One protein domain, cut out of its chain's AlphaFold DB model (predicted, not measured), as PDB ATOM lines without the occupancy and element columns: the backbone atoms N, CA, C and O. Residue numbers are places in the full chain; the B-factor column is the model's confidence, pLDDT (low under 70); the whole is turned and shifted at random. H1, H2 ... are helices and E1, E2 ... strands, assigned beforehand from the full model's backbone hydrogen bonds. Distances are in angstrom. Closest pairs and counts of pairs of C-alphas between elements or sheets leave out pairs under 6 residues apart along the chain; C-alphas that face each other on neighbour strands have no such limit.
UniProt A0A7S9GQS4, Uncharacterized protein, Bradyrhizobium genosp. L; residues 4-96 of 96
ATOM      1  N   LEU A   4     102.130 182.475 152.487       53.97
ATOM      2  CA  LEU A   4     103.471 182.697 151.939       53.97
ATOM      3  C   LEU A   4     104.655 182.251 152.833       53.97
ATOM      4  O   LEU A   4     105.619 181.727 152.272       53.97
ATOM      5  N   PRO A   5     104.641 182.402 154.180       57.97
ATOM      6  CA  PRO A   5     105.835 182.127 154.982       57.97
ATOM      7  C   PRO A   5     106.110 180.626 155.146       57.97
ATOM      8  O   PRO A   5     107.242 180.244 155.416       57.97
ATOM      9  N   VAL A   6     105.099 179.772 154.939       60.81
ATOM     10  CA  VAL A   6     105.224 178.307 155.042       60.81
ATOM     11  C   VAL A   6     105.530 177.665 153.683       60.81
ATOM     12  O   VAL A   6     106.218 176.648 153.614       60.81
ATOM     13  N   ALA A   7     105.099 178.277 152.578       62.28
ATOM     14  CA  ALA A   7     105.383 177.760 151.240       62.28
ATOM     15  C   ALA A   7     106.890 177.776 150.904       62.28
ATOM     16  O   ALA A   7     107.393 176.845 150.275       62.28
ATOM     17  N   LEU A   8     107.617 178.798 151.368       63.53
ATOM     18  CA  LEU A   8     109.065 178.953 151.174       63.53
ATOM     19  C   LEU A   8     109.904 177.800 151.762       63.53
ATOM     20  O   LEU A   8     110.657 177.182 151.004       63.53
ATOM     21  N   PRO A   9     109.787 177.446 153.059       68.44
ATOM     22  CA  PRO A   9     110.532 176.323 153.620       68.44
ATOM     23  C   PRO A   9     110.109 174.985 152.999       68.44
ATOM     24  O   PRO A   9     110.969 174.149 152.721       68.44
ATOM     25  N   CYS A  10     108.823 174.800 152.684       69.38
ATOM     26  CA  CYS A  10     108.347 173.601 151.986       69.38
ATOM     27  C   CYS A  10     108.994 173.431 150.601       69.38
ATOM     28  O   CYS A  10     109.384 172.319 150.241       69.38
ATOM     29  N   ALA A  11     109.159 174.519 149.843       66.31
ATOM     30  CA  ALA A  11     109.817 174.494 148.536       66.31
ATOM     31  C   ALA A  11     111.320 174.171 148.633       66.31
ATOM     32  O   ALA A  11     111.870 173.465 147.787       66.31
ATOM     33  N   TRP A  12     111.999 174.648 149.676       71.50
ATOM     34  CA  TRP A  12     113.404 174.307 149.920       71.50
ATOM     35  C   TRP A  12     113.592 172.842 150.313       71.50
ATOM     36  O   TRP A  12     114.472 172.161 149.780       71.50
ATOM     37  N   ILE A  13     112.740 172.338 151.205       77.62
ATOM     38  CA  ILE A  13     112.786 170.943 151.652       77.62
ATOM     39  C   ILE A  13     112.496 170.000 150.478       77.62
ATOM     40  O   ILE A  13     113.208 169.009 150.303       77.62
ATOM     41  N   SER A  14     111.510 170.316 149.633       74.25
ATOM     42  CA  SER A  14     111.193 169.499 148.457       74.25
ATOM     43  C   SER A  14     112.342 169.475 147.447       74.25
ATOM     44  O   SER A  14     112.664 168.410 146.919       74.25
ATOM     45  N   HIS A  15     113.032 170.601 147.244       74.56
ATOM     46  CA  HIS A  15     114.203 170.666 146.375       74.56
ATOM     47  C   HIS A  15     115.368 169.818 146.912       74.56
ATOM     48  O   HIS A  15     115.981 169.051 146.164       74.56
ATOM     49  N   GLY A  16     115.639 169.895 148.219       79.50
ATOM     50  CA  GLY A  16     116.655 169.065 148.871       79.50
ATOM     51  C   GLY A  16     116.332 167.569 148.793       79.50
ATOM     52  O   GLY A  16     117.206 166.756 148.488       79.50
ATOM     53  N   LEU A  17     115.067 167.196 149.007       82.12
ATOM     54  CA  LEU A  17     114.604 165.814 148.870       82.12
ATOM     55  C   LEU A  17     114.716 165.315 147.428       82.12
ATOM     56  O   LEU A  17     115.219 164.213 147.224       82.12
ATOM     57  N   ARG A  18     114.319 166.122 146.436       81.38
ATOM     58  CA  ARG A  18     114.443 165.779 145.010       81.38
ATOM     59  C   ARG A  18     115.897 165.505 144.636       81.38
ATOM     60  O   ARG A  18     116.181 164.482 144.025       81.38
ATOM     61  N   GLN A  19     116.835 166.349 145.069       81.38
ATOM     62  CA  GLN A  19     118.263 166.117 144.819       81.38
ATOM     63  C   GLN A  19     118.785 164.842 145.487       81.38
ATOM     64  O   GLN A  19     119.553 164.098 144.879       81.38
ATOM     65  N   ARG A  20     118.373 164.561 146.729       83.31
ATOM     66  CA  ARG A  20     118.755 163.315 147.409       83.31
ATOM     67  C   ARG A  20     118.205 162.088 146.682       83.31
ATOM     68  O   ARG A  20     118.944 161.127 146.498       83.31
ATOM     69  N   ARG A  21     116.948 162.137 146.232       84.31
ATOM     70  CA  ARG A  21     116.308 161.063 145.455       84.31
ATOM     71  C   ARG A  21     116.997 160.842 144.113       84.31
ATOM     72  O   ARG A  21     117.295 159.702 143.788       84.31
ATOM     73  N   LEU A  22     117.323 161.918 143.398       84.31
ATOM     74  CA  LEU A  22     118.107 161.882 142.161       84.31
ATOM     75  C   LEU A  22     119.448 161.170 142.354       84.31
ATOM     76  O   LEU A  22     119.782 160.271 141.589       84.31
ATOM     77  N   ARG A  23     120.198 161.536 143.400       86.69
ATOM     78  CA  ARG A  23     121.492 160.911 143.715       86.69
ATOM     79  C   ARG A  23     121.347 159.432 144.056       86.69
ATOM     80  O   ARG A  23     122.105 158.624 143.535       86.69
ATOM     81  N   ALA A  24     120.364 159.085 144.883       86.38
ATOM     82  CA  ALA A  24     120.096 157.697 145.245       86.38
ATOM     83  C   ALA A  24     119.695 156.856 144.020       86.38
ATOM     84  O   ALA A  24     120.200 155.753 143.840       86.38
ATOM     85  N   ALA A  25     118.838 157.389 143.145       84.56
ATOM     86  CA  ALA A  25     118.439 156.712 141.916       84.56
ATOM     87  C   ALA A  25     119.619 156.538 140.954       84.56
ATOM     88  O   ALA A  25     119.790 155.461 140.398       84.56
ATOM     89  N   ALA A  26     120.464 157.561 140.794       86.31
ATOM     90  CA  ALA A  26     121.613 157.489 139.897       86.31
ATOM     91  C   ALA A  26     122.640 156.445 140.360       86.31
ATOM     92  O   ALA A  26     123.240 155.767 139.536       86.31
ATOM     93  N   GLN A  27     122.807 156.268 141.673       87.75
ATOM     94  CA  GLN A  27     123.665 155.221 142.238       87.75
ATOM     95  C   GLN A  27     123.092 153.809 142.083       87.75
ATOM     96  O   GLN A  27     123.859 152.857 142.027       87.75
ATOM     97  N   ALA A  28     121.768 153.662 142.037       86.31
ATOM     98  CA  ALA A  28     121.112 152.357 141.989       86.31
ATOM     99  C   ALA A  28     120.734 151.898 140.570       86.31
ATOM    100  O   ALA A  28     120.355 150.743 140.387       86.31
ATOM    101  N   GLN A  29     120.761 152.794 139.578       87.44
ATOM    102  CA  GLN A  29     120.222 152.531 138.245       87.44
ATOM    103  C   GLN A  29     121.292 152.505 137.159       87.44
ATOM    104  O   GLN A  29     122.270 153.255 137.159       87.44
ATOM    105  N   HIS A  30     121.018 151.655 136.177       90.75
ATOM    106  CA  HIS A  30     121.751 151.584 134.929       90.75
ATOM    107  C   HIS A  30     121.094 152.489 133.888       90.75
ATOM    108  O   HIS A  30     119.890 152.756 133.926       90.75
ATOM    109  N   CYS A  31     121.890 152.956 132.938       89.75
ATOM    110  CA  CYS A  31     121.422 153.719 131.804       89.75
ATOM    111  C   CYS A  31     120.425 152.870 130.999       89.75
ATOM    112  O   CYS A  31     120.793 151.780 130.556       89.75
ATOM    113  N   PRO A  32     119.203 153.362 130.733       87.75
ATOM    114  CA  PRO A  32     118.217 152.621 129.947       87.75
ATOM    115  C   PRO A  32     118.646 152.410 128.485       87.75
ATOM    116  O   PRO A  32     118.102 151.540 127.816       87.75
ATOM    117  N   SER A  33     119.614 153.187 127.984       88.94
ATOM    118  CA  SER A  33     120.091 153.098 126.598       88.94
ATOM    119  C   SER A  33     121.230 152.096 126.403       88.94
ATOM    120  O   SER A  33     121.257 151.414 125.386       88.94
ATOM    121  N   CYS A  34     122.190 152.014 127.333       90.19
ATOM    122  CA  CYS A  34     123.397 151.184 127.167       90.19
ATOM    123  C   CYS A  34     123.662 150.201 128.315       90.19
ATOM    124  O   CYS A  34     124.615 149.433 128.244       90.19
ATOM    125  N   GLY A  35     122.867 150.236 129.388       88.56
ATOM    126  CA  GLY A  35     123.038 149.363 130.550       88.56
ATOM    127  C   GLY A  35     124.216 149.714 131.463       88.56
ATOM    128  O   GLY A  35     124.443 148.998 132.429       88.56
ATOM    129  N   HIS A  36     124.960 150.796 131.210       90.06
ATOM    130  CA  HIS A  36     126.062 151.221 132.081       90.06
ATOM    131  C   HIS A  36     125.555 151.858 133.380       90.06
ATOM    132  O   HIS A  36     124.557 152.576 133.359       90.06
ATOM    133  N   GLU A  37     126.250 151.658 134.497       89.38
ATOM    134  CA  GLU A  37     125.920 152.314 135.768       89.38
ATOM    135  C   GLU A  37     125.994 153.843 135.625       89.38
ATOM    136  O   GLU A  37     126.975 154.388 135.123       89.38
ATOM    137  N   LEU A  38     124.944 154.562 136.038       86.62
ATOM    138  CA  LEU A  38     124.927 156.024 135.921       86.62
ATOM    139  C   LEU A  38     125.842 156.672 136.962       86.62
ATOM    140  O   LEU A  38     126.663 157.540 136.648       86.62
ATOM    141  N   GLY A  39     125.688 156.250 138.215       89.25
ATOM    142  CA  GLY A  39     126.415 156.791 139.350       89.25
ATOM    143  C   GLY A  39     126.272 158.309 139.500       89.25
ATOM    144  O   GLY A  39     125.471 158.986 138.854       89.25
ATOM    145  N   LEU A  40     127.092 158.884 140.377       88.44
ATOM    146  CA  LEU A  40     127.144 160.340 140.556       88.44
ATOM    147  C   LEU A  40     127.815 161.048 139.369       88.44
ATOM    148  O   LEU A  40     127.535 162.219 139.115       88.44
ATOM    149  N   ALA A  41     128.669 160.336 138.628       87.75
ATOM    150  CA  ALA A  41     129.374 160.876 137.473       87.75
ATOM    151  C   ALA A  41     128.400 161.344 136.381       87.75
ATOM    152  O   ALA A  41     128.601 162.418 135.815       87.75
ATOM    153  N   ALA A  42     127.302 160.613 136.155       88.06
ATOM    154  CA  ALA A  42     126.285 161.019 135.188       88.06
ATOM    155  C   ALA A  42     125.556 162.320 135.572       88.06
ATOM    156  O   ALA A  42     125.207 163.131 134.710       88.06
ATOM    157  N   LEU A  43     125.348 162.557 136.871       88.50
ATOM    158  CA  LEU A  43     124.762 163.807 137.364       88.50
ATOM    159  C   LEU A  43     125.744 164.974 137.218       88.50
ATOM    160  O   LEU A  43     125.359 166.049 136.759       88.50
ATOM    161  N   HIS A  44     127.019 164.753 137.548       88.88
ATOM    162  CA  HIS A  44     128.061 165.766 137.376       88.88
ATOM    163  C   HIS A  44     128.272 166.130 135.903       88.88
ATOM    164  O   HIS A  44     128.466 167.303 135.598       88.88
ATOM    165  N   ALA A  45     128.178 165.162 134.987       88.62
ATOM    166  CA  ALA A  45     128.226 165.421 133.552       88.62
ATOM    167  C   ALA A  45     127.079 166.348 133.110       88.62
ATOM    168  O   ALA A  45     127.311 167.316 132.385       88.62
ATOM    169  N   ALA A  46     125.862 166.123 133.616       87.62
ATOM    170  CA  ALA A  46     124.734 167.020 133.372       87.62
ATOM    171  C   ALA A  46     124.951 168.416 133.982       87.62
ATOM    172  O   ALA A  46     124.700 169.420 133.320       87.62
ATOM    173  N   ASP A  47     125.430 168.506 135.229       87.38
ATOM    174  CA  ASP A  47     125.750 169.792 135.867       87.38
ATOM    175  C   ASP A  47     126.806 170.573 135.062       87.38
ATOM    176  O   ASP A  47     126.632 171.770 134.813       87.38
ATOM    177  N   ALA A  48     127.862 169.895 134.603       87.25
ATOM    178  CA  ALA A  48     128.910 170.477 133.774       87.25
ATOM    179  C   ALA A  48     128.350 170.987 132.438       87.25
ATOM    180  O   ALA A  48     128.588 172.145 132.088       87.25
ATOM    181  N   TYR A  49     127.535 170.181 131.750       87.94
ATOM    182  CA  TYR A  49     126.866 170.567 130.506       87.94
ATOM    183  C   TYR A  49     126.044 171.854 130.669       87.94
ATOM    184  O   TYR A  49     126.229 172.816 129.923       87.94
ATOM    185  N   PHE A  50     125.193 171.938 131.699       83.31
ATOM    186  CA  PHE A  50     124.409 173.153 131.944       83.31
ATOM    187  C   PHE A  50     125.258 174.343 132.380       83.31
ATOM    188  O   PHE A  50     124.894 175.483 132.084       83.31
ATOM    189  N   SER A  51     126.353 174.115 133.106       85.38
ATOM    190  CA  SER A  51     127.266 175.193 133.493       85.38
ATOM    191  C   SER A  51     127.937 175.818 132.268       85.38
ATOM    192  O   SER A  51     127.973 177.045 132.161       85.38
ATOM    193  N   ALA A  52     128.359 174.989 131.308       86.81
ATOM    194  CA  ALA A  52     128.939 175.424 130.046       86.81
ATOM    195  C   ALA A  52     127.901 176.158 129.189       86.81
ATOM    196  O   ALA A  52     128.131 177.306 128.813       86.81
ATOM    197  N   LEU A  53     126.715 175.567 128.999       84.12
ATOM    198  CA  LEU A  53     125.620 176.186 128.247       84.12
ATOM    199  C   LEU A  53     125.241 177.559 128.822       84.12
ATOM    200  O   LEU A  53     125.036 178.525 128.091       84.12
ATOM    201  N   ARG A  54     125.181 177.675 130.152       81.12
ATOM    202  CA  ARG A  54     124.879 178.942 130.826       81.12
ATOM    203  C   ARG A  54     125.996 179.966 130.640       81.12
ATOM    204  O   ARG A  54     125.701 181.144 130.464       81.12
ATOM    205  N   ALA A  55     127.255 179.534 130.673       84.44
ATOM    206  CA  ALA A  55     128.398 180.406 130.422       84.44
ATOM    207  C   ALA A  55     128.403 180.933 128.977       84.44
ATOM    208  O   ALA A  55     128.652 182.118 128.762       84.44
ATOM    209  N   GLU A  56     128.078 180.088 127.998       84.44
ATOM    210  CA  GLU A  56     127.945 180.480 126.590       84.44
ATOM    211  C   GLU A  56     126.787 181.455 126.376       84.44
ATOM    212  O   GLU A  56     126.971 182.511 125.775       84.44
ATOM    213  N   GLN A  57     125.613 181.165 126.938       79.88
ATOM    214  CA  GLN A  57     124.456 182.055 126.845       79.88
ATOM    215  C   GLN A  57     124.694 183.408 127.517       79.88
ATOM    216  O   GLN A  57     124.269 184.438 126.993       79.88
ATOM    217  N   PHE A  58     125.388 183.419 128.658       80.75
ATOM    218  CA  PHE A  58     125.767 184.654 129.340       80.75
ATOM    219  C   PHE A  58     126.745 185.487 128.504       80.75
ATOM    220  O   PHE A  58     126.591 186.704 128.422       80.75
ATOM    221  N   LYS A  59     127.714 184.842 127.839       82.00
ATOM    222  CA  LYS A  59     128.614 185.506 126.882       82.00
ATOM    223  C   LYS A  59     127.865 186.055 125.667       82.00
ATOM    224  O   LYS A  59     128.197 187.142 125.209       82.00
ATOM    225  N   ALA A  60     126.875 185.323 125.158       81.94
ATOM    226  CA  ALA A  60     126.084 185.730 123.999       81.94
ATOM    227  C   ALA A  60     125.117 186.887 124.305       81.94
ATOM    228  O   ALA A  60     124.838 187.692 123.424       81.94
ATOM    229  N   ASN A  61     124.617 186.991 125.542       75.75
ATOM    230  CA  ASN A  61     123.658 188.021 125.950       75.75
ATOM    231  C   ASN A  61     124.084 188.707 127.262       75.75
ATOM    232  O   ASN A  61     123.429 188.528 128.300       75.75
ATOM    233  N   PRO A  62     125.171 189.499 127.245       72.38
ATOM    234  CA  PRO A  62     125.636 190.207 128.428       72.38
ATOM    235  C   PRO A  62     124.557 191.197 128.897       72.38
ATOM    236  O   PRO A  62     124.175 192.113 128.177       72.38
ATOM    237  N   GLY A  63     124.037 190.991 130.110       68.19
ATOM    238  CA  GLY A  63     123.015 191.852 130.724       68.19
ATOM    239  C   GLY A  63     121.591 191.288 130.724       68.19
ATOM    240  O   GLY A  63     120.745 191.789 131.467       68.19
ATOM    241  N   VAL A  64     121.313 190.206 129.988       69.12
ATOM    242  CA  VAL A  64     119.998 189.550 130.028       69.12
ATOM    243  C   VAL A  64     119.987 188.489 131.128       69.12
ATOM    244  O   VAL A  64     120.747 187.521 131.101       69.12
ATOM    245  N   ARG A  65     119.087 188.635 132.109       60.72
ATOM    246  CA  ARG A  65     118.796 187.578 133.090       60.72
ATOM    247  C   ARG A  65     117.998 186.460 132.421       60.72
ATOM    248  O   ARG A  65     116.779 186.386 132.557       60.72
ATOM    249  N   LEU A  66     118.691 185.582 131.704       61.56
ATOM    250  CA  LEU A  66     118.091 184.383 131.133       61.56
ATOM    251  C   LEU A  66     117.719 183.420 132.268       61.56
ATOM    252  O   LEU A  66     118.579 182.823 132.918       61.56
ATOM    253  N   ARG A  67     116.414 183.262 132.522       59.09
ATOM    254  CA  ARG A  67     115.920 182.063 133.202       59.09
ATOM    255  C   ARG A  67     115.979 180.944 132.176       59.09
ATOM    256  O   ARG A  67     115.098 180.859 131.330       59.09
ATOM    257  N   LEU A  68     117.010 180.106 132.258       60.53
ATOM    258  CA  LEU A  68     116.985 178.781 131.641       60.53
ATOM    259  C   LEU A  68     115.760 178.053 132.209       60.53
ATOM    260  O   LEU A  68     115.759 177.622 133.365       60.53
ATOM    261  N   ALA A  69     114.671 178.067 131.442       52.16
ATOM    262  CA  ALA A  69     113.416 177.439 131.805       52.16
ATOM    263  C   ALA A  69     113.641 175.928 131.863       52.16
ATOM    264  O   ALA A  69     114.216 175.382 130.935       52.16
ATOM    265  N   ALA A  70     113.213 175.320 132.975       55.47
ATOM    266  CA  ALA A  70     113.160 173.885 133.256       55.47
ATOM    267  C   ALA A  70     114.408 173.068 132.860       55.47
ATOM    268  O   ALA A  70     114.730 172.851 131.700       55.47
ATOM    269  N   ARG A  71     115.097 172.525 133.865       67.12
ATOM    270  CA  ARG A  71     116.157 171.539 133.655       67.12
ATOM    271  C   ARG A  71     115.530 170.253 133.085       67.12
ATOM    272  O   ARG A  71     115.093 169.409 133.855       67.12
ATOM    273  N   GLU A  72     115.430 170.144 131.760       75.31
ATOM    274  CA  GLU A  72     114.864 168.965 131.075       75.31
ATOM    275  C   GLU A  72     115.773 167.735 131.194       75.31
ATOM    276  O   GLU A  72     115.295 166.603 131.164       75.31
ATOM    277  N   ILE A  73     117.078 167.959 131.387       85.12
ATOM    278  CA  ILE A  73     118.095 166.914 131.511       85.12
ATOM    279  C   ILE A  73     118.593 166.868 132.963       85.12
ATOM    280  O   ILE A  73     119.235 167.798 133.460       85.12
ATOM    281  N   ASP A  74     118.318 165.771 133.661       86.81
ATOM    282  CA  ASP A  74     118.762 165.570 135.043       86.81
ATOM    283  C   ASP A  74     120.093 164.803 135.117       86.81
ATOM    284  O   ASP A  74     120.880 165.052 136.029       86.81
ATOM    285  N   ALA A  75     120.374 163.913 134.157       88.12
ATOM    286  CA  ALA A  75     121.611 163.131 134.087       88.12
ATOM    287  C   ALA A  75     122.086 162.947 132.638       88.12
ATOM    288  O   ALA A  75     121.280 162.945 131.710       88.12
ATOM    289  N   ILE A  76     123.391 162.761 132.444       91.19
ATOM    290  CA  ILE A  76     123.990 162.397 131.154       91.19
ATOM    291  C   ILE A  76     124.846 161.156 131.373       91.19
ATOM    292  O   ILE A  76     125.755 161.180 132.195       91.19
ATOM    293  N   CYS A  77     124.575 160.062 130.665       91.69
ATOM    294  CA  CYS A  77     125.383 158.852 130.805       91.69
ATOM    295  C   CYS A  77     126.825 159.109 130.343       91.69
ATOM    296  O   CYS A  77     127.052 159.518 129.209       91.69
ATOM    297  N   THR A  78     127.810 158.816 131.189       89.94
ATOM    298  CA  THR A  78     129.234 159.015 130.872       89.94
ATOM    299  C   THR A  78     129.786 158.007 129.864       89.94
ATOM    300  O   THR A  78     130.828 158.265 129.273       89.94
ATOM    301  N   ALA A  79     129.101 156.879 129.650       90.56
ATOM    302  CA  ALA A  79     129.534 155.843 128.713       90.56
ATOM    303  C   ALA A  79     129.025 156.074 127.282       90.56
ATOM    304  O   ALA A  79     129.781 155.908 126.331       90.56
ATOM    305  N   CYS A  80     127.750 156.441 127.117       90.44
ATOM    306  CA  CYS A  80     127.131 156.604 125.795       90.44
ATOM    307  C   CYS A  80     126.680 158.037 125.482       90.44
ATOM    308  O   CYS A  80     126.200 158.289 124.382       90.44
ATOM    309  N   GLY A  81     126.786 158.968 126.435       89.25
ATOM    310  CA  GLY A  81     126.346 160.354 126.260       89.25
ATOM    311  C   GLY A  81     124.829 160.552 126.278       89.25
ATOM    312  O   GLY A  81     124.369 161.662 126.033       89.25
ATOM    313  N   ALA A  82     124.033 159.515 126.567       90.31
ATOM    314  CA  ALA A  82     122.576 159.625 126.554       90.31
ATOM    315  C   ALA A  82     122.079 160.660 127.573       90.31
ATOM    316  O   ALA A  82     122.455 160.618 128.748       90.31
ATOM    317  N   HIS A  83     121.206 161.559 127.119       92.12
ATOM    318  CA  HIS A  83     120.535 162.539 127.963       92.12
ATOM    319  C   HIS A  83     119.346 161.884 128.658       92.12
ATOM    320  O   HIS A  83     118.514 161.239 128.023       92.12
ATOM    321  N   LEU A  84     119.275 162.043 129.974       89.06
ATOM    322  CA  LEU A  84     118.293 161.373 130.807       89.06
ATOM    323  C   LEU A  84     117.535 162.377 131.668       89.06
ATOM    324  O   LEU A  84     118.099 163.298 132.263       89.06
ATOM    325  N   ARG A  85     116.240 162.121 131.782       90.69
ATOM    326  CA  ARG A  85     115.278 162.827 132.621       90.69
ATOM    327  C   ARG A  85     114.914 161.938 133.796       90.69
ATOM    328  O   ARG A  85     114.629 160.757 133.605       90.69
ATOM    329  N   PHE A  86     114.860 162.498 135.000       87.50
ATOM    330  CA  PHE A  86     114.353 161.771 136.156       87.50
ATOM    331  C   PHE A  86     112.844 161.962 136.282       87.50
ATOM    332  O   PHE A  86     112.344 163.074 136.463       87.50
ATOM    333  N   VAL A  87     112.104 160.859 136.208       87.69
ATOM    334  CA  VAL A  87     110.652 160.857 136.373       87.69
ATOM    335  C   VAL A  87     110.332 160.493 137.817       87.69
ATOM    336  O   VAL A  87     110.468 159.346 138.231       87.69
ATOM    337  N   GLU A  88     109.873 161.475 138.597       82.94
ATOM    338  CA  GLU A  88     109.571 161.292 140.026       82.94
ATOM    339  C   GLU A  88     108.492 160.216 140.261       82.94
ATOM    340  O   GLU A  88     108.573 159.467 141.233       82.94
ATOM    341  N   ALA A  89     107.513 160.102 139.350       84.31
ATOM    342  CA  ALA A  89     106.416 159.134 139.440       84.31
ATOM    343  C   ALA A  89     106.902 157.674 139.392       84.31
ATOM    344  O   ALA A  89     106.409 156.841 140.147       84.31
ATOM    345  N   SER A  90     107.889 157.376 138.546       84.94
ATOM    346  CA  SER A  90     108.497 156.046 138.419       84.94
ATOM    347  C   SER A  90     109.805 155.906 139.202       84.94
ATOM    348  O   SER A  90     110.369 154.816 139.260       84.94
ATOM    349  N   ARG A  91     110.297 157.001 139.801       83.00
ATOM    350  CA  ARG A  91     111.620 157.108 140.438       83.00
ATOM    351  C   ARG A  91     112.736 156.558 139.545       83.00
ATOM    352  O   ARG A  91     113.659 155.905 140.032       83.00
ATOM    353  N   SER A  92     112.642 156.797 138.241       85.69
ATOM    354  CA  SER A  92     113.560 156.230 137.256       85.69
ATOM    355  C   SER A  92     114.050 157.253 136.246       85.69
ATOM    356  O   SER A  92     113.400 158.272 135.996       85.69
ATOM    357  N   PHE A  93     115.214 156.965 135.666       87.75
ATOM    358  CA  PHE A  93     115.717 157.695 134.512       87.75
ATOM    359  C   PHE A  93     115.079 157.181 133.225       87.75
ATOM    360  O   PHE A  93     115.052 155.978 132.966       87.75
ATOM    361  N   VAL A  94     114.600 158.113 132.409       89.06
ATOM    362  CA  VAL A  94     114.131 157.855 131.047       89.06
ATOM    363  C   VAL A  94     114.965 158.676 130.067       89.06
ATOM    364  O   VAL A  94     115.369 159.788 130.421       89.06
ATOM    365  N   PRO A  95     115.234 158.162 128.859       88.62
ATOM    366  CA  PRO A  95     115.848 158.970 127.817       88.62
ATOM    367  C   PRO A  95     114.961 160.178 127.488       88.62
ATOM    368  O   PRO A  95     113.727 160.081 127.515       88.62
ATOM    369  N   VAL A  96     115.616 161.320 127.269       85.62
ATOM    370  CA  VAL A  96     114.999 162.546 126.737       85.62
ATOM    371  C   VAL A  96     114.954 162.458 125.222       85.62
ATOM    372  O   VAL A  96     115.997 162.092 124.637       85.62
TER     373      VAL A  96
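What this domain is: This is residues 4 to 96 of the 96 residues of an uncharacterized protein of Bradyrhizobium genosp. L (UniProt A0A7S9GQS4). Two long helices, H1 and H2, meet near their ends as a V, with a small hairpin of two strands, E1 and E2, by its closed end. The free arm of H1, residues 4 to 17, sticks out, and from the far end of H2 the long stretch of residues 61 to 82 folds back toward the hairpin. The 93 printed residues hold two named helices and then two named strands, which form one antiparallel sheet, E1 - E2; the class is mostly helix. The whole is only just loose, close to compact, with a radius of gyration of the C-alphas of 15.1 A, and its outline is flat, 42 by 38 by 18 A.

Where its parts are: H1, residues 4 to 28, begins at C-alpha 4 (103.471, 182.697, 151.939) and is 36.5 A long from first to last C-alpha. H2, residues 39 to 60, is 32.8 A long and ends at C-alpha 60 (126.084, 185.730, 123.999). E1, residues 83 to 87, measures 13.1 A. E2, residues 92 to 95, measures 10.1 A and ends at C-alpha 95 (115.848, 158.970, 127.817).

How they stand to each other: H1 touches H2 with residues 23 to 28 alone, at a steep tilt of 56 degrees, opposite ways; the closest C-alphas, of Gln 27 and Gly 39, are 4.3 A apart. The closest C-alphas of H1 and E2, of Ala 25 and Ser 92, are 6.8 A apart. H2 and E1 are near each other, with 6 pairs of C-alphas within 10 A; H2 and E2 are apart. In the hairpin of E1 and E2, N 85 and O 94 are within hydrogen-bond range at 2.8 A. Residues 75 to 76 pair antiparallel with residues 83 to 84 of E1. O i to N i+4 pairs are within range in 19 of 21 cases in H1 and 17 of 18 in H2.

The domain as a whole: The C-alphas of Pro 5 and Cys 34, the two farthest apart, are 45.2 A apart. The printed part has no cut, and the link from H2 to E1, 22 residues, is long. Residues 59 to 65 stand free, as do residues 4 to 17. The mean pLDDT of the printed part is 81.3; residues 4 to 11 and 63 to 71 are under 70.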